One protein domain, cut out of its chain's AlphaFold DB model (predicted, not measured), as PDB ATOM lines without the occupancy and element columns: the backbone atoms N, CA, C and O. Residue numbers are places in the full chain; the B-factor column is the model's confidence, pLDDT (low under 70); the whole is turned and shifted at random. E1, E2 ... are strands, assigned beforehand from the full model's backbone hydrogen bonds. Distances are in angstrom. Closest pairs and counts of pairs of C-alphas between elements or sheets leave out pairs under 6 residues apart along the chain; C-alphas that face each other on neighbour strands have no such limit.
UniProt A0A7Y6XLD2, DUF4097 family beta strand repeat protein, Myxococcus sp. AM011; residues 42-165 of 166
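This is residues 42 to 165 of the 166 residues of the protein "DUF4097 family beta strand repeat protein" of Myxococcus sp. AM011 (UniProt A0A7Y6XLD2). One sheet of seven strands is folded over along a crease, each strand bending sharply back on itself, and the result is a narrow trough with two walls. E1 to E4 are stacked side by side as flattened turns of a solenoid, and the links at residues 60 to 64, 78 to 82 and 96 to 101 cross the open side from one wall to the other; E7 follows E4 in the stack, and the hairpin E5 and E6 ends it. The sheet's order is E1, E2, E3, E4, E7, E5, E6, mixed, with E5 and E6 the antiparallel pair. The printed part has 124 residues, with no named helix and strands E1 to E7 in that order along the chain; the class is all strand, with 91 residues in named strands. It is compact, with a radius of gyration of the C-alphas of 13.5 A, and flat, spanning 42 by 38 by 16 A.

E1, residues 47 to 59, begins with C-alpha 47 at (-40.666, 44.733, 68.109), bends by 151 degrees at residue 50 and measures 11.7 A from first to last C-alpha. E2, residues 65 to 77, measures 11.5 A and bends by 151 degrees at residue 68. E3, residues 83 to 95, measures 10.9 A and bends by 153 degrees at residue 89. E4, residues 102 to 114, measures 12.3 A and bends by 148 degrees at residue 108. E5, residues 121 to 132, measures 17.2 A and bends by 146 degrees at residue 129. E6, residues 135 to 146, measures 19.5 A and bends by 129 degrees at residue 138, where the C-alpha is at (-41.275, 47.944, 102.149). E7, residues 151 to 165, measures 17.3 A, bends by 143 degrees at residue 159 and ends with C-alpha 165 at (-26.624, 40.095, 88.119).

The sheet is twisted, its C-alphas lying up to 10.3 A off the best plane; E1 and E6 are its edge strands. E4 is parallel to E3, with N 108 and O 88 at 2.8 A, within hydrogen-bond range. E3 is parallel to E2, with N 89 and O 70 at 2.8 A, and E2 to E1, with N 71 and O 52 at 2.8 A. On the other side of E4 is E7, parallel to it, with N 159 and O 107 at 2.8 A. E7 and E5 are parallel, with N 129 and O 158 at 2.9 A. E5 and E6 form a hairpin, with N 142 and O 125 at 2.7 A. E4 and E5, which follow each other in the chain, are apart, as are E1 and E6.

The C-alphas farthest apart, those of Pro 42 and Ala 138, are 42.5 A from each other. The printed part has no cut. No link is long; E3 to E4 and E4 to E5 are short, the others tight. The mean pLDDT of the printed part is 90.5, and residue 139 alone is under 70.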
ATOM      1  N   PRO A  42     -35.309  40.872  60.784       94.69
ATOM      2  CA  PRO A  42     -34.036  41.581  60.743       94.69
ATOM      3  C   PRO A  42     -33.596  42.050  62.138       94.69
ATOM      4  O   PRO A  42     -34.407  42.406  62.986       94.69
ATOM      5  N   ARG A  43     -32.281  42.093  62.389       93.56
ATOM      6  CA  ARG A  43     -31.757  42.436  63.726       93.56
ATOM      7  C   ARG A  43     -32.183  43.825  64.197       93.56
ATOM      8  O   ARG A  43     -32.472  44.000  65.371       93.56
ATOM      9  N   ALA A  44     -32.220  44.800  63.294       94.19
ATOM     10  CA  ALA A  44     -32.544  46.186  63.624       94.19
ATOM     11  C   ALA A  44     -34.056  46.472  63.701       94.19
ATOM     12  O   ALA A  44     -34.423  47.629  63.886       94.19
ATOM     13  N   SER A  45     -34.910  45.454  63.550       95.00
ATOM     14  CA  SER A  45     -36.362  45.619  63.596       95.00
ATOM     15  C   SER A  45     -36.844  46.078  64.965       95.00
ATOM     16  O   SER A  45     -36.362  45.609  65.998       95.00
ATOM     17  N   GLU A  46     -37.825  46.971  64.942       95.62
ATOM     18  CA  GLU A  46     -38.649  47.284  66.099       95.62
ATOM     19  C   GLU A  46     -39.597  46.118  66.386       95.62
ATOM     20  O   GLU A  46     -40.117  45.491  65.460       95.62
ATOM     21  N   LEU A  47     -39.771  45.795  67.665       96.25
ATOM     22  CA  LEU A  47     -40.666  44.733  68.109       96.25
ATOM     23  C   LEU A  47     -41.687  45.272  69.099       96.25
ATOM     24  O   LEU A  47     -41.305  45.824  70.125       96.25
ATOM     25  N   ASP A  48     -42.956  44.998  68.830       96.50
ATOM     26  CA  ASP A  48     -44.052  45.111  69.789       96.50
ATOM     27  C   ASP A  48     -44.662  43.716  69.963       96.50
ATOM     28  O   ASP A  48     -45.105  43.087  68.996       96.50
ATOM     29  N   VAL A  49     -44.601  43.183  71.184       95.38
ATOM     30  CA  VAL A  49     -45.096  41.844  71.503       95.38
ATOM     31  C   VAL A  49     -46.051  41.915  72.681       95.38
ATOM     32  O   VAL A  49     -45.654  42.222  73.801       95.38
ATOM     33  N   SER A  50     -47.302  41.528  72.442       94.19
ATOM     34  CA  SER A  50     -48.347  41.461  73.464       94.19
ATOM     35  C   SER A  50     -48.867  40.032  73.632       94.19
ATOM     36  O   SER A  50     -49.344  39.421  72.675       94.19
ATOM     37  N   VAL A  51     -48.793  39.480  74.847       90.81
ATOM     38  CA  VAL A  51     -49.205  38.097  75.150       90.81
ATOM     39  C   VAL A  51     -50.034  38.037  76.430       90.81
ATOM     40  O   VAL A  51     -49.613  38.486  77.481       90.81
ATOM     41  N   VAL A  52     -51.216  37.422  76.397       89.38
ATOM     42  CA  VAL A  52     -52.022  37.284  77.625       89.38
ATOM     43  C   VAL A  52     -51.508  36.139  78.495       89.38
ATOM     44  O   VAL A  52     -51.210  36.345  79.663       89.38
ATOM     45  N   ASN A  53     -51.384  34.937  77.931       87.19
ATOM     46  CA  ASN A  53     -50.885  33.761  78.638       87.19
ATOM     47  C   ASN A  53     -49.824  33.076  77.780       87.19
ATOM     48  O   ASN A  53     -50.144  32.571  76.701       87.19
ATOM     49  N   GLY A  54     -48.573  33.043  78.236       88.62
ATOM     50  CA  GLY A  54     -47.512  32.372  77.489       88.62
ATOM     51  C   GLY A  54     -46.106  32.863  77.797       88.62
ATOM     52  O   GLY A  54     -45.880  33.673  78.689       88.62
ATOM     53  N   ALA A  55     -45.141  32.335  77.049       91.94
ATOM     54  CA  ALA A  55     -43.748  32.743  77.146       91.94
ATOM     55  C   ALA A  55     -43.310  33.462  75.866       91.94
ATOM     56  O   ALA A  55     -43.556  32.974  74.762       91.94
ATOM     57  N   VAL A  56     -42.624  34.587  76.036       95.06
ATOM     58  CA  VAL A  56     -41.976  35.359  74.977       95.06
ATOM     59  C   VAL A  56     -40.473  35.185  75.125       95.06
ATOM     60  O   VAL A  56     -39.919  35.421  76.196       95.06
ATOM     61  N   VAL A  57     -39.811  34.761  74.049       96.81
ATOM     62  CA  VAL A  57     -38.353  34.613  74.009       96.81
ATOM     63  C   VAL A  57     -37.823  35.345  72.786       96.81
ATOM     64  O   VAL A  57     -38.093  34.944  71.654       96.81
ATOM     65  N   VAL A  58     -37.033  36.390  73.016       96.50
ATOM     66  CA  VAL A  58     -36.398  37.194  71.968       96.50
ATOM     67  C   VAL A  58     -34.889  37.027  72.038       96.50
ATOM     68  O   VAL A  58     -34.277  37.158  73.097       96.50
ATOM     69  N   LYS A  59     -34.272  36.731  70.889       95.56
ATOM     70  CA  LYS A  59     -32.825  36.512  70.777       95.56
ATOM     71  C   LYS A  59     -32.252  37.274  69.590       95.56
ATOM     72  O   LYS A  59     -32.669  37.051  68.457       95.56
ATOM     73  N   GLY A  60     -31.251  38.113  69.848       91.12
ATOM     74  CA  GLY A  60     -30.433  38.743  68.806       91.12
ATOM     75  C   GLY A  60     -31.110  39.870  68.020       91.12
ATOM     76  O   GLY A  60     -30.615  40.229  66.951       91.12
ATOM     77  N   VAL A  61     -32.215  40.416  68.533       95.50
ATOM     78  CA  VAL A  61     -32.852  41.624  67.997       95.50
ATOM     79  C   VAL A  61     -32.293  42.831  68.741       95.50
ATOM     80  O   VAL A  61     -32.336  42.894  69.967       95.50
ATOM     81  N   THR A  62     -31.721  43.764  67.992       94.94
ATOM     82  CA  THR A  62     -31.005  44.946  68.478       94.94
ATOM     83  C   THR A  62     -31.813  46.231  68.314       94.94
ATOM     84  O   THR A  62     -31.396  47.270  68.816       94.94
ATOM     85  N   GLY A  63     -32.933  46.189  67.582       95.00
ATOM     86  CA  GLY A  63     -33.883  47.299  67.496       95.00
ATOM     87  C   GLY A  63     -34.587  47.586  68.832       95.00
ATOM     88  O   GLY A  63     -34.398  46.833  69.795       95.00
ATOM     89  N   PRO A  64     -35.352  48.691  68.915       95.75
ATOM     90  CA  PRO A  64     -36.166  49.003  70.088       95.75
ATOM     91  C   PRO A  64     -37.253  47.943  70.289       95.75
ATOM     92  O   PRO A  64     -37.737  47.353  69.321       95.75
ATOM     93  N   GLN A  65     -37.604  47.666  71.543       96.25
ATOM     94  CA  GLN A  65     -38.555  46.601  71.855       96.25
ATOM     95  C   GLN A  65     -39.524  47.010  72.954       96.25
ATOM     96  O   GLN A  65     -39.112  47.547  73.985       96.25
ATOM     97  N   GLN A  66     -40.790  46.669  72.751       97.00
ATOM     98  CA  GLN A  66     -41.856  46.768  73.727       97.00
ATOM     99  C   GLN A  66     -42.490  45.391  73.922       97.00
ATOM    100  O   GLN A  66     -42.865  44.718  72.965       97.00
ATOM    101  N   HIS A  67     -42.590  44.963  75.177       96.56
ATOM    102  CA  HIS A  67     -43.193  43.687  75.548       96.56
ATOM    103  C   HIS A  67     -44.278  43.926  76.588       96.56
ATOM    104  O   HIS A  67     -44.025  44.546  77.619       96.56
ATOM    105  N   ALA A  68     -45.473  43.407  76.347       95.56
ATOM    106  CA  ALA A  68     -46.576  43.421  77.292       95.56
ATOM    107  C   ALA A  68     -47.061  41.994  77.535       95.56
ATOM    108  O   ALA A  68     -47.380  41.260  76.597       95.56
ATOM    109  N   THR A  69     -47.133  41.579  78.798       93.44
ATOM    110  CA  THR A  69     -47.716  40.285  79.154       93.44
ATOM    111  C   THR A  69     -48.664  40.370  80.341       93.44
ATOM    112  O   THR A  69     -48.516  41.226  81.205       93.44
ATOM    113  N   VAL A  70     -49.664  39.491  80.408       92.12
ATOM    114  CA  VAL A  70     -50.509  39.388  81.612       92.12
ATOM    115  C   VAL A  70     -49.957  38.307  82.527       92.12
ATOM    116  O   VAL A  70     -49.491  38.645  83.603       92.12
ATOM    117  N   ASN A  71     -49.923  37.054  82.075       89.69
ATOM    118  CA  ASN A  71     -49.403  35.915  82.830       89.69
ATOM    119  C   ASN A  71     -48.356  35.175  81.999       89.69
ATOM    120  O   ASN A  71     -48.686  34.457  81.048       89.69
ATOM    121  N   GLY A  72     -47.077  35.337  82.329       88.94
ATOM    122  CA  GLY A  72     -46.057  34.786  81.449       88.94
ATOM    123  C   GLY A  72     -44.609  34.988  81.844       88.94
ATOM    124  O   GLY A  72     -44.276  35.596  82.856       88.94
ATOM    125  N   ARG A  73     -43.725  34.450  81.002       94.12
ATOM    126  CA  ARG A  73     -42.283  34.709  81.071       94.12
ATOM    127  C   ARG A  73     -41.875  35.546  79.870       94.12
ATOM    128  O   ARG A  73     -42.164  35.147  78.746       94.12
ATOM    129  N   VAL A  74     -41.145  36.632  80.098       96.25
ATOM    130  CA  VAL A  74     -40.486  37.404  79.036       96.25
ATOM    131  C   VAL A  74     -38.981  37.236  79.193       96.25
ATOM    132  O   VAL A  74     -38.422  37.593  80.224       96.25
ATOM    133  N   GLU A  75     -38.324  36.676  78.183       97.06
ATOM    134  CA  GLU A  75     -36.869  36.540  78.128       97.06
ATOM    135  C   GLU A  75     -36.328  37.289  76.911       97.06
ATOM    136  O   GLU A  75     -36.640  36.944  75.770       97.06
ATOM    137  N   VAL A  76     -35.494  38.301  77.148       96.62
ATOM    138  CA  VAL A  76     -34.857  39.091  76.087       96.62
ATOM    139  C   VAL A  76     -33.347  38.971  76.214       96.62
ATOM    140  O   VAL A  76     -32.763  39.349  77.229       96.62
ATOM    141  N   ASN A  77     -32.705  38.459  75.165       95.81
ATOM    142  CA  ASN A  77     -31.258  38.301  75.103       95.81
ATOM    143  C   ASN A  77     -30.665  39.050  73.903       95.81
ATOM    144  O   ASN A  77     -31.023  38.796  72.747       95.81
ATOM    145  N   GLY A  78     -29.714  39.938  74.194       91.31
ATOM    146  CA  GLY A  78     -28.948  40.656  73.182       91.31
ATOM    147  C   GLY A  78     -29.604  41.934  72.663       91.31
ATOM    148  O   GLY A  78     -29.279  42.345  71.552       91.31
ATOM    149  N   SER A  79     -30.497  42.564  73.435       92.38
ATOM    150  CA  SER A  79     -30.962  43.922  73.132       92.38
ATOM    151  C   SER A  79     -29.801  44.924  73.217       92.38
ATOM    152  O   SER A  79     -28.876  44.767  74.019       92.38
ATOM    153  N   GLU A  80     -29.832  45.936  72.349       93.06
ATOM    154  CA  GLU A  80     -28.808  46.994  72.277       93.06
ATOM    155  C   GLU A  80     -29.417  48.408  72.233       93.06
ATOM    156  O   GLU A  80     -28.693  49.389  72.078       93.06
ATOM    157  N   ARG A  81     -30.747  48.507  72.321       93.69
ATOM    158  CA  ARG A  81     -31.541  49.740  72.253       93.69
ATOM    159  C   ARG A  81     -32.583  49.753  73.366       93.69
ATOM    160  O   ARG A  81     -32.635  48.823  74.171       93.69
ATOM    161  N   ARG A  82     -33.406  50.808  73.374       94.44
ATOM    162  CA  ARG A  82     -34.514  50.987  74.311       94.44
ATOM    163  C   ARG A  82     -35.352  49.719  74.445       94.44
ATOM    164  O   ARG A  82     -35.750  49.121  73.443       94.44
ATOM    165  N   LEU A  83     -35.634  49.361  75.690       95.75
ATOM    166  CA  LEU A  83     -36.402  48.181  76.047       95.75
ATOM    167  C   LEU A  83     -37.478  48.566  77.064       95.75
ATOM    168  O   LEU A  83     -37.161  49.041  78.147       95.75
ATOM    169  N   SER A  84     -38.741  48.344  76.720       97.00
ATOM    170  CA  SER A  84     -39.874  48.529  77.627       97.00
ATOM    171  C   SER A  84     -40.558  47.187  77.856       97.00
ATOM    172  O   SER A  84     -40.886  46.481  76.900       97.00
ATOM    173  N   VAL A  85     -40.744  46.799  79.115       96.56
ATOM    174  CA  VAL A  85     -41.426  45.553  79.480       96.56
ATOM    175  C   VAL A  85     -42.489  45.832  80.528       96.56
ATOM    176  O   VAL A  85     -42.204  46.378  81.589       96.56
ATOM    177  N   SER A  86     -43.713  45.401  80.255       95.06
ATOM    178  CA  SER A  86     -44.835  45.461  81.182       95.06
ATOM    179  C   SER A  86     -45.382  44.060  81.432       95.06
ATOM    180  O   SER A  86     -45.593  43.281  80.501       95.06
ATOM    181  N   THR A  87     -45.583  43.702  82.699       94.19
ATOM    182  CA  THR A  87     -46.204  42.427  83.071       94.19
ATOM    183  C   THR A  87     -47.170  42.588  84.239       94.19
ATOM    184  O   THR A  87     -46.962  43.430  85.103       94.19
ATOM    185  N   VAL A  88     -48.227  41.784  84.315       92.88
ATOM    186  CA  VAL A  88     -49.062  41.744  85.529       92.88
ATOM    187  C   VAL A  88     -48.511  40.699  86.488       92.88
ATOM    188  O   VAL A  88     -48.112  41.039  87.597       92.88
ATOM    189  N   GLU A  89     -48.403  39.459  86.031       90.19
ATOM    190  CA  GLU A  89     -47.898  38.322  86.787       90.19
ATOM    191  C   GLU A  89     -46.872  37.551  85.951       90.19
ATOM    192  O   GLU A  89     -47.132  37.161  84.811       90.19
ATOM    193  N   GLY A  90     -45.666  37.343  86.482       89.62
ATOM    194  CA  GLY A  90     -44.654  36.666  85.677       89.62
ATOM    195  C   GLY A  90     -43.201  36.825  86.082       89.62
ATOM    196  O   GLY A  90     -42.855  37.408  87.109       89.62
ATOM    197  N   GLU A  91     -42.331  36.288  85.228       93.50
ATOM    198  CA  GLU A  91     -40.882  36.469  85.322       93.50
ATOM    199  C   GLU A  91     -40.369  37.226  84.097       93.50
ATOM    200  O   GLU A  91     -40.631  36.840  82.956       93.50
ATOM    201  N   VAL A  92     -39.595  38.278  84.342       95.50
ATOM    202  CA  VAL A  92     -38.923  39.060  83.307       95.50
ATOM    203  C   VAL A  92     -37.426  38.824  83.444       95.50
ATOM    204  O   VAL A  92     -36.846  39.121  84.485       95.50
ATOM    205  N   VAL A  93     -36.794  38.278  82.409       96.69
ATOM    206  CA  VAL A  93     -35.352  38.011  82.362       96.69
ATOM    207  C   VAL A  93     -34.739  38.806  81.223       96.69
ATOM    208  O   VAL A  93     -34.982  38.525  80.049       96.69
ATOM    209  N   LEU A  94     -33.926  39.797  81.570       96.06
ATOM    210  CA  LEU A  94     -33.295  40.702  80.621       96.06
ATOM    211  C   LEU A  94     -31.785  40.496  80.648       96.06
ATOM    212  O   LEU A  94     -31.149  40.635  81.691       96.06
ATOM    213  N   ALA A  95     -31.217  40.186  79.490       95.25
ATOM    214  CA  ALA A  95     -29.778  40.102  79.265       95.25
ATOM    215  C   ALA A  95     -29.390  40.983  78.061       95.25
ATOM    216  O   ALA A  95     -29.087  40.458  76.980       95.25
ATOM    217  N   PRO A  96     -29.457  42.320  78.207       92.88
ATOM    218  CA  PRO A  96     -29.004  43.256  77.186       92.88
ATOM    219  C   PRO A  96     -27.507  43.094  76.909       92.88
ATOM    220  O   PRO A  96     -26.700  42.877  77.812       92.88
ATOM    221  N   LYS A  97     -27.124  43.236  75.639       92.00
ATOM    222  CA  LYS A  97     -25.715  43.285  75.229       92.00
ATOM    223  C   LYS A  97     -25.139  44.693  75.375       92.00
ATOM    224  O   LYS A  97     -23.959  44.840  75.688       92.00
ATOM    225  N   LYS A  98     -25.974  45.715  75.179       90.19
ATOM    226  CA  LYS A  98     -25.676  47.113  75.491       90.19
ATOM    227  C   LYS A  98     -26.841  47.677  76.296       90.19
ATOM    228  O   LYS A  98     -27.987  47.501  75.890       90.19
ATOM    229  N   LEU A  99     -26.542  48.311  77.428       89.50
ATOM    230  CA  LEU A  99     -27.560  48.996  78.214       89.50
ATOM    231  C   LEU A  99     -27.881  50.347  77.569       89.50
ATOM    232  O   LEU A  99     -26.974  51.109  77.251       89.50
ATOM    233  N   GLU A 100     -29.166  50.604  77.398       92.81
ATOM    234  CA  GLU A 100     -29.773  51.871  76.989       92.81
ATOM    235  C   GLU A 100     -30.987  52.091  77.907       92.81
ATOM    236  O   GLU A 100     -31.226  51.278  78.811       92.81
ATOM    237  N   ASP A 101     -31.767  53.146  77.668       94.19
ATOM    238  CA  ASP A 101     -32.991  53.419  78.428       94.19
ATOM    239  C   ASP A 101     -33.873  52.167  78.518       94.19
ATOM    240  O   ASP A 101     -34.333  51.634  77.502       94.19
ATOM    241  N   THR A 102     -34.089  51.676  79.735       95.25
ATOM    242  CA  THR A 102     -34.858  50.456  79.978       95.25
ATOM    243  C   THR A 102     -35.911  50.714  81.035       95.25
ATOM    244  O   THR A 102     -35.598  51.179  82.124       95.25
ATOM    245  N   GLU A 103     -37.152  50.364  80.735       96.25
ATOM    246  CA  GLU A 103     -38.272  50.511  81.656       96.25
ATOM    247  C   GLU A 103     -38.926  49.150  81.874       96.25
ATOM    248  O   GLU A 103     -39.276  48.449  80.922       96.25
ATOM    249  N   VAL A 104     -39.084  48.758  83.135       95.62
ATOM    250  CA  VAL A 104     -39.753  47.515  83.508       95.62
ATOM    251  C   VAL A 104     -40.828  47.814  84.534       95.62
ATOM    252  O   VAL A 104     -40.527  48.202  85.656       95.62
ATOM    253  N   THR A 105     -42.083  47.565  84.179       94.81
ATOM    254  CA  THR A 105     -43.218  47.701  85.092       94.81
ATOM    255  C   THR A 105     -43.861  46.345  85.343       94.81
ATOM    256  O   THR A 105     -44.173  45.605  84.411       94.81
ATOM    257  N   THR A 106     -44.083  46.004  86.611       92.75
ATOM    258  CA  THR A 106     -44.772  44.769  86.991       92.75
ATOM    259  C   THR A 106     -45.728  44.957  88.166       92.75
ATOM    260  O   THR A 106     -45.522  45.815  89.014       92.75
ATOM    261  N   VAL A 107     -46.793  44.161  88.266       91.69
ATOM    262  CA  VAL A 107     -47.642  44.159  89.474       91.69
ATOM    263  C   VAL A 107     -47.145  43.109  90.461       91.69
ATOM    264  O   VAL A 107     -46.852  43.423  91.613       91.69
ATOM    265  N   SER A 108     -47.032  41.860  90.023       87.94
ATOM    266  CA  SER A 108     -46.630  40.718  90.840       87.94
ATOM    267  C   SER A 108     -45.675  39.809  90.081       87.94
ATOM    268  O   SER A 108     -46.067  38.813  89.484       87.94
ATOM    269  N   GLY A 109     -44.393  40.162  90.081       84.12
ATOM    270  CA  GLY A 109     -43.426  39.457  89.251       84.12
ATOM    271  C   GLY A 109     -41.990  39.587  89.718       84.12
ATOM    272  O   GLY A 109     -41.637  40.468  90.503       84.12
ATOM    273  N   ASN A 110     -41.159  38.672  89.230       90.12
ATOM    274  CA  ASN A 110     -39.726  38.678  89.489       90.12
ATOM    275  C   ASN A 110     -38.994  39.206  88.261       90.12
ATOM    276  O   ASN A 110     -39.109  38.646  87.172       90.12
ATOM    277  N   VAL A 111     -38.219  40.263  88.452       93.25
ATOM    278  CA  VAL A 111     -37.380  40.863  87.425       93.25
ATOM    279  C   VAL A 111     -35.939  40.437  87.677       93.25
ATOM    280  O   VAL A 111     -35.398  40.599  88.770       93.25
ATOM    281  N   ARG A 112     -35.302  39.872  86.658       94.81
ATOM    282  CA  ARG A 112     -33.881  39.542  86.642       94.81
ATOM    283  C   ARG A 112     -33.233  40.339  85.531       94.81
ATOM    284  O   ARG A 112     -33.514  40.101  84.361       94.81
ATOM    285  N   LEU A 113     -32.366  41.268  85.901       93.75
ATOM    286  CA  LEU A 113     -31.610  42.063  84.948       93.75
ATOM    287  C   LEU A 113     -30.133  41.701  85.070       93.75
ATOM    288  O   LEU A 113     -29.510  41.910  86.111       93.75
ATOM    289  N   LYS A 114     -29.589  41.140  83.992       94.00
ATOM    290  CA  LYS A 114     -28.165  40.876  83.844       94.00
ATOM    291  C   LYS A 114     -27.509  42.072  83.172       94.00
ATOM    292  O   LYS A 114     -27.785  42.368  82.010       94.00
ATOM    293  N   LEU A 115     -26.653  42.753  83.915       90.06
ATOM    294  CA  LEU A 115     -25.903  43.890  83.415       90.06
ATOM    295  C   LEU A 115     -24.731  43.398  82.546       90.06
ATOM    296  O   LEU A 115     -24.158  42.343  82.817       90.06
ATOM    297  N   PRO A 116     -24.374  44.120  81.472       89.94
ATOM    298  CA  PRO A 116     -23.151  43.850  80.729       89.94
ATOM    299  C   PRO A 116     -21.921  44.275  81.551       89.94
ATOM    300  O   PRO A 116     -22.002  45.203  82.352       89.94
ATOM    301  N   GLU A 117     -20.753  43.676  81.282       83.62
ATOM    302  CA  GLU A 117     -19.491  43.959  82.006       83.62
ATOM    303  C   GLU A 117     -19.112  45.452  82.040       83.62
ATOM    304  O   GLU A 117     -18.430  45.914  82.951       83.62
ATOM    305  N   ARG A 118     -19.549  46.221  81.035       83.50
ATOM    306  CA  ARG A 118     -19.361  47.676  80.939       83.50
ATOM    307  C   ARG A 118     -20.697  48.414  81.008       83.50
ATOM    308  O   ARG A 118     -21.018  49.195  80.116       83.50
ATOM    309  N   ALA A 119     -21.500  48.116  82.023       85.00
ATOM    310  CA  ALA A 119     -22.747  48.829  82.259       85.00
ATOM    311  C   ALA A 119     -22.477  50.291  82.652       85.00
ATOM    312  O   ALA A 119     -21.772  50.563  83.625       85.00
ATOM    313  N   ASP A 120     -23.071  51.216  81.903       89.62
ATOM    314  CA  ASP A 120     -23.092  52.648  82.200       89.62
ATOM    315  C   ASP A 120     -24.546  53.085  82.379       89.62
ATOM    316  O   ASP A 120     -25.231  53.431  81.419       89.62
ATOM    317  N   ALA A 121     -25.062  52.950  83.600       92.38
ATOM    318  CA  ALA A 121     -26.468  53.197  83.852       92.38
ATOM    319  C   ALA A 121     -26.805  53.497  85.303       92.38
ATOM    320  O   ALA A 121     -26.179  53.030  86.255       92.38
ATOM    321  N   ARG A 122     -27.881  54.247  85.459       94.25
ATOM    322  CA  ARG A 122     -28.531  54.535  86.720       94.25
ATOM    323  C   ARG A 122     -29.755  53.640  86.840       94.25
ATOM    324  O   ARG A 122     -30.749  53.856  86.163       94.25
ATOM    325  N   VAL A 123     -29.656  52.642  87.711       92.44
ATOM    326  CA  VAL A 123     -30.746  51.718  88.019       92.44
ATOM    327  C   VAL A 123     -31.551  52.273  89.184       92.44
ATOM    328  O   VAL A 123     -31.008  52.493  90.271       92.44
ATOM    329  N   GLU A 124     -32.840  52.478  88.967       92.38
ATOM    330  CA  GLU A 124     -33.818  52.885  89.963       92.38
ATOM    331  C   GLU A 124     -34.891  51.805  90.093       92.38
ATOM    332  O   GLU A 124     -35.513  51.395  89.120       92.38
ATOM    333  N   PHE A 125     -35.069  51.302  91.307       90.50
ATOM    334  CA  PHE A 125     -36.067  50.305  91.648       90.50
ATOM    335  C   PHE A 125     -37.070  50.905  92.615       90.50
ATOM    336  O   PHE A 125     -36.679  51.310  93.708       90.50
ATOM    337  N   SER A 126     -38.345  50.896  92.256       89.19
ATOM    338  CA  SER A 126     -39.436  51.400  93.083       89.19
ATOM    339  C   SER A 126     -40.409  50.272  93.387       89.19
ATOM    340  O   SER A 126     -40.861  49.570  92.483       89.19
ATOM    341  N   SER A 127     -40.728  50.076  94.670       86.50
ATOM    342  CA  SER A 127     -41.703  49.061  95.061       86.50
ATOM    343  C   SER A 127     -42.567  49.438  96.257       86.50
ATOM    344  O   SER A 127     -42.099  50.079  97.200       86.50
ATOM    345  N   VAL A 128     -43.824  48.980  96.235       86.44
ATOM    346  CA  VAL A 128     -44.705  48.972  97.414       86.44
ATOM    347  C   VAL A 128     -44.293  47.851  98.379       86.44
ATOM    348  O   VAL A 128     -44.236  48.065  99.590       86.44
ATOM    349  N   GLY A 129     -43.935  46.673  97.871       75.81
ATOM    350  CA  GLY A 129     -43.476  45.537  98.664       75.81
ATOM    351  C   GLY A 129     -42.685  44.505  97.854       75.81
ATOM    352  O   GLY A 129     -42.832  44.374  96.640       75.81
ATOM    353  N   GLY A 130     -41.813  43.758  98.528       76.94
ATOM    354  CA  GLY A 130     -41.067  42.651  97.927       76.94
ATOM    355  C   GLY A 130     -39.595  42.668  98.305       76.94
ATOM    356  O   GLY A 130     -39.261  42.975  99.449       76.94
ATOM    357  N   SER A 131     -38.701  42.308  97.382       75.94
ATOM    358  CA  SER A 131     -37.267  42.230  97.684       75.94
ATOM    359  C   SER A 131     -36.367  42.743  96.560       75.94
ATOM    360  O   SER A 131     -36.609  42.534  95.379       75.94
ATOM    361  N   PHE A 132     -35.287  43.421  96.931       78.88
ATOM    362  CA  PHE A 132     -34.240  43.865  96.017       78.88
ATOM    363  C   PHE A 132     -32.944  43.142  96.384       78.88
ATOM    364  O   PHE A 132     -32.451  43.299  97.502       78.88
ATOM    365  N   ASN A 133     -32.413  42.318  95.474       78.81
ATOM    366  CA  ASN A 133     -31.230  41.477  95.705       78.81
ATOM    367  C   ASN A 133     -31.285  40.701  97.038       78.81
ATOM    368  O   ASN A 133     -30.330  40.680  97.810       78.81
ATOM    369  N   GLY A 134     -32.441  40.099  97.340       73.56
ATOM    370  CA  GLY A 134     -32.657  39.311  98.559       73.56
ATOM    371  C   GLY A 134     -32.913  40.124  99.834       73.56
ATOM    372  O   GLY A 134     -33.245  39.539 100.858       73.56
ATOM    373  N   SER A 135     -32.826  41.457  99.784       74.88
ATOM    374  CA  SER A 135     -33.188  42.335 100.904       74.88
ATOM    375  C   SER A 135     -34.645  42.771 100.792       74.88
ATOM    376  O   SER A 135     -35.048  43.279  99.747       74.88
ATOM    377  N   SER A 136     -35.437  42.607 101.854       75.50
ATOM    378  CA  SER A 136     -36.831  43.061 101.870       75.50
ATOM    379  C   SER A 136     -36.923  44.575 101.676       75.50
ATOM    380  O   SER A 136     -36.209  45.347 102.319       75.50
ATOM    381  N   VAL A 137     -37.827  44.996 100.799       73.19
ATOM    382  CA  VAL A 137     -38.182  46.393 100.566       73.19
ATOM    383  C   VAL A 137     -39.652  46.548 100.937       73.19
ATOM    384  O   VAL A 137     -40.511  45.847 100.406       73.19
ATOM    385  N   ALA A 138     -39.933  47.453 101.868       70.38
ATOM    386  CA  ALA A 138     -41.275  47.944 102.149       70.38
ATOM    387  C   ALA A 138     -41.320  49.400 101.681       70.38
ATOM    388  O   ALA A 138     -40.446  50.159 102.092       70.38
ATOM    389  N   LEU A 139     -42.282  49.737 100.815       69.06
ATOM    390  CA  LEU A 139     -42.606  51.084 100.324       69.06
ATOM    391  C   LEU A 139     -41.395  52.023 100.199       69.06
ATOM    392  O   LEU A 139     -41.047  52.751 101.129       69.06
ATOM    393  N   GLY A 140     -40.766  52.044  99.027       79.25
ATOM    394  CA  GLY A 140     -39.698  52.998  98.746       79.25
ATOM    395  C   GLY A 140     -38.971  52.734  97.437       79.25
ATOM    396  O   GLY A 140     -39.240  51.751  96.744       79.25
ATOM    397  N   SER A 141     -38.021  53.615  97.128       84.19
ATOM    398  CA  SER A 141     -37.110  53.449  96.002       84.19
ATOM    399  C   SER A 141     -35.692  53.078  96.457       84.19
ATOM    400  O   SER A 141     -35.237  53.363  97.576       84.19
ATOM    401  N   ARG A 142     -34.985  52.360  95.590       86.00
ATOM    402  CA  ARG A 142     -33.575  51.991  95.707       86.00
ATOM    403  C   ARG A 142     -32.887  52.394  94.422       86.00
ATOM    404  O   ARG A 142     -33.363  52.092  93.339       86.00
ATOM    405  N   LYS A 143     -31.741  53.048  94.553       89.62
ATOM    406  CA  LYS A 143     -30.983  53.552  93.416       89.62
ATOM    407  C   LYS A 143     -29.563  53.024  93.467       89.62
ATOM    408  O   LYS A 143     -28.932  53.059  94.522       89.62
ATOM    409  N   LYS A 144     -29.056  52.552  92.333       89.62
ATOM    410  CA  LYS A 144     -27.667  52.118  92.162       89.62
ATOM    411  C   LYS A 144     -27.154  52.638  90.825       89.62
ATOM    412  O   LYS A 144     -27.817  52.497  89.807       89.62
ATOM    413  N   THR A 145     -25.992  53.283  90.836       92.31
ATOM    414  CA  THR A 145     -25.370  53.825  89.619       92.31
ATOM    415  C   THR A 145     -24.158  52.980  89.251       92.31
ATOM    416  O   THR A 145     -23.373  52.613  90.124       92.31
ATOM    417  N   TYR A 146     -24.033  52.685  87.965       89.88
ATOM    418  CA  TYR A 146     -22.963  51.938  87.319       89.88
ATOM    419  C   TYR A 146     -22.306  52.842  86.276       89.88
ATOM    420  O   TYR A 146     -23.012  53.526  85.538       89.88
ATOM    421  N   GLY A 147     -20.973  52.864  86.215       89.94
ATOM    422  CA  GLY A 147     -20.254  53.747  85.292       89.94
ATOM    423  C   GLY A 147     -20.533  55.233  85.557       89.94
ATOM    424  O   GLY A 147     -20.536  55.669  86.710       89.94
ATOM    425  N   ALA A 148     -20.752  56.005  84.492       89.69
ATOM    426  CA  ALA A 148     -21.110  57.422  84.571       89.69
ATOM    427  C   ALA A 148     -22.613  57.653  84.846       89.69
ATOM    428  O   ALA A 148     -23.011  58.757  85.218       89.69
ATOM    429  N   GLY A 149     -23.442  56.615  84.715       89.19
ATOM    430  CA  GLY A 149     -24.891  56.669  84.834       89.19
ATOM    431  C   GLY A 149     -25.570  57.388  83.669       89.19
ATOM    432  O   GLY A 149     -26.515  58.134  83.922       89.19
ATOM    433  N   THR A 150     -25.084  57.219  82.433       91.62
ATOM    434  CA  THR A 150     -25.622  57.929  81.254       91.62
ATOM    435  C   THR A 150     -27.001  57.448  80.825       91.62
ATOM    436  O   THR A 150     -27.781  58.247  80.317       91.62
ATOM    437  N   HIS A 151     -27.290  56.163  81.019       93.38
ATOM    438  CA  HIS A 151     -28.567  55.551  80.661       93.38
ATOM    439  C   HIS A 151     -29.426  55.311  81.898       93.38
ATOM    440  O   HIS A 151     -28.908  55.035  82.984       93.38
ATOM    441  N   GLU A 152     -30.740  55.397  81.742       93.94
ATOM    442  CA  GLU A 152     -31.681  55.187  82.839       93.94
ATOM    443  C   GLU A 152     -32.309  53.796  82.762       93.94
ATOM    444  O   GLU A 152     -32.755  53.347  81.709       93.94
ATOM    445  N   VAL A 153     -32.320  53.092  83.891       94.81
ATOM    446  CA  VAL A 153     -33.016  51.818  84.026       94.81
ATOM    447  C   VAL A 153     -33.994  51.929  85.174       94.81
ATOM    448  O   VAL A 153     -33.586  51.913  86.334       94.81
ATOM    449  N   GLU A 154     -35.274  52.007  84.853       94.88
ATOM    450  CA  GLU A 154     -36.341  52.076  85.838       94.88
ATOM    451  C   GLU A 154     -37.034  50.721  85.961       94.88
ATOM    452  O   GLU A 154     -37.419  50.096  84.971       94.88
ATOM    453  N   VAL A 155     -37.192  50.252  87.195       93.75
ATOM    454  CA  VAL A 155     -37.933  49.036  87.513       93.75
ATOM    455  C   VAL A 155     -38.964  49.349  88.588       93.75
ATOM    456  O   VAL A 155     -38.622  49.563  89.750       93.75
ATOM    457  N   SER A 156     -40.233  49.310  88.212       92.12
ATOM    458  CA  SER A 156     -41.364  49.601  89.087       92.12
ATOM    459  C   SER A 156     -42.182  48.335  89.337       92.12
ATOM    460  O   SER A 156     -42.596  47.649  88.402       92.12
ATOM    461  N   THR A 157     -42.412  47.994  90.609       90.19
ATOM    462  CA  THR A 157     -43.241  46.842  90.996       90.19
ATOM    463  C   THR A 157     -44.198  47.139  92.145       90.19
ATOM    464  O   THR A 157     -43.913  47.966  93.000       90.19
ATOM    465  N   VAL A 158     -45.335  46.442  92.226       88.88
ATOM    466  CA  VAL A 158     -46.188  46.503  93.430       88.88
ATOM    467  C   VAL A 158     -45.740  45.466  94.458       88.88
ATOM    468  O   VAL A 158     -45.440  45.815  95.593       88.88
ATOM    469  N   SER A 159     -45.665  44.196  94.060       83.12
ATOM    470  CA  SER A 159     -45.317  43.066  94.926       83.12
ATOM    471  C   SER A 159     -44.401  42.103  94.177       83.12
ATOM    472  O   SER A 159     -44.856  41.159  93.539       83.12
ATOM    473  N   GLY A 160     -43.097  42.356  94.192       80.94
ATOM    474  CA  GLY A 160     -42.169  41.624  93.331       80.94
ATOM    475  C   GLY A 160     -40.726  41.699  93.786       80.94
ATOM    476  O   GLY A 160     -40.388  42.466  94.690       80.94
ATOM    477  N   SER A 161     -39.865  40.895  93.163       84.00
ATOM    478  CA  SER A 161     -38.431  40.962  93.431       84.00
ATOM    479  C   SER A 161     -37.636  41.430  92.226       84.00
ATOM    480  O   SER A 161     -37.921  41.032  91.100       84.00
ATOM    481  N   LEU A 162     -36.621  42.258  92.462       88.00
ATOM    482  CA  LEU A 162     -35.604  42.579  91.468       88.00
ATOM    483  C   LEU A 162     -34.286  41.932  91.884       88.00
ATOM    484  O   LEU A 162     -33.785  42.163  92.984       88.00
ATOM    485  N   THR A 163     -33.713  41.139  90.984       90.62
ATOM    486  CA  THR A 163     -32.356  40.607  91.103       90.62
ATOM    487  C   THR A 163     -31.483  41.200  90.004       90.62
ATOM    488  O   THR A 163     -31.758  41.015  88.819       90.62
ATOM    489  N   LEU A 164     -30.417  41.887  90.402       88.38
ATOM    490  CA  LEU A 164     -29.369  42.363  89.508       88.38
ATOM    491  C   LEU A 164     -28.220  41.359  89.508       88.38
ATOM    492  O   LEU A 164     -27.716  40.998  90.571       88.38
ATOM    493  N   GLN A 165     -27.814  40.921  88.319       87.00
ATOM    494  CA  GLN A 165     -26.624  40.095  88.119       87.00
ATOM    495  C   GLN A 165     -25.558  40.916  87.400       87.00
ATOM    496  O   GLN A 165     -25.844  41.513  86.361       87.00
TER     497      GLN A 165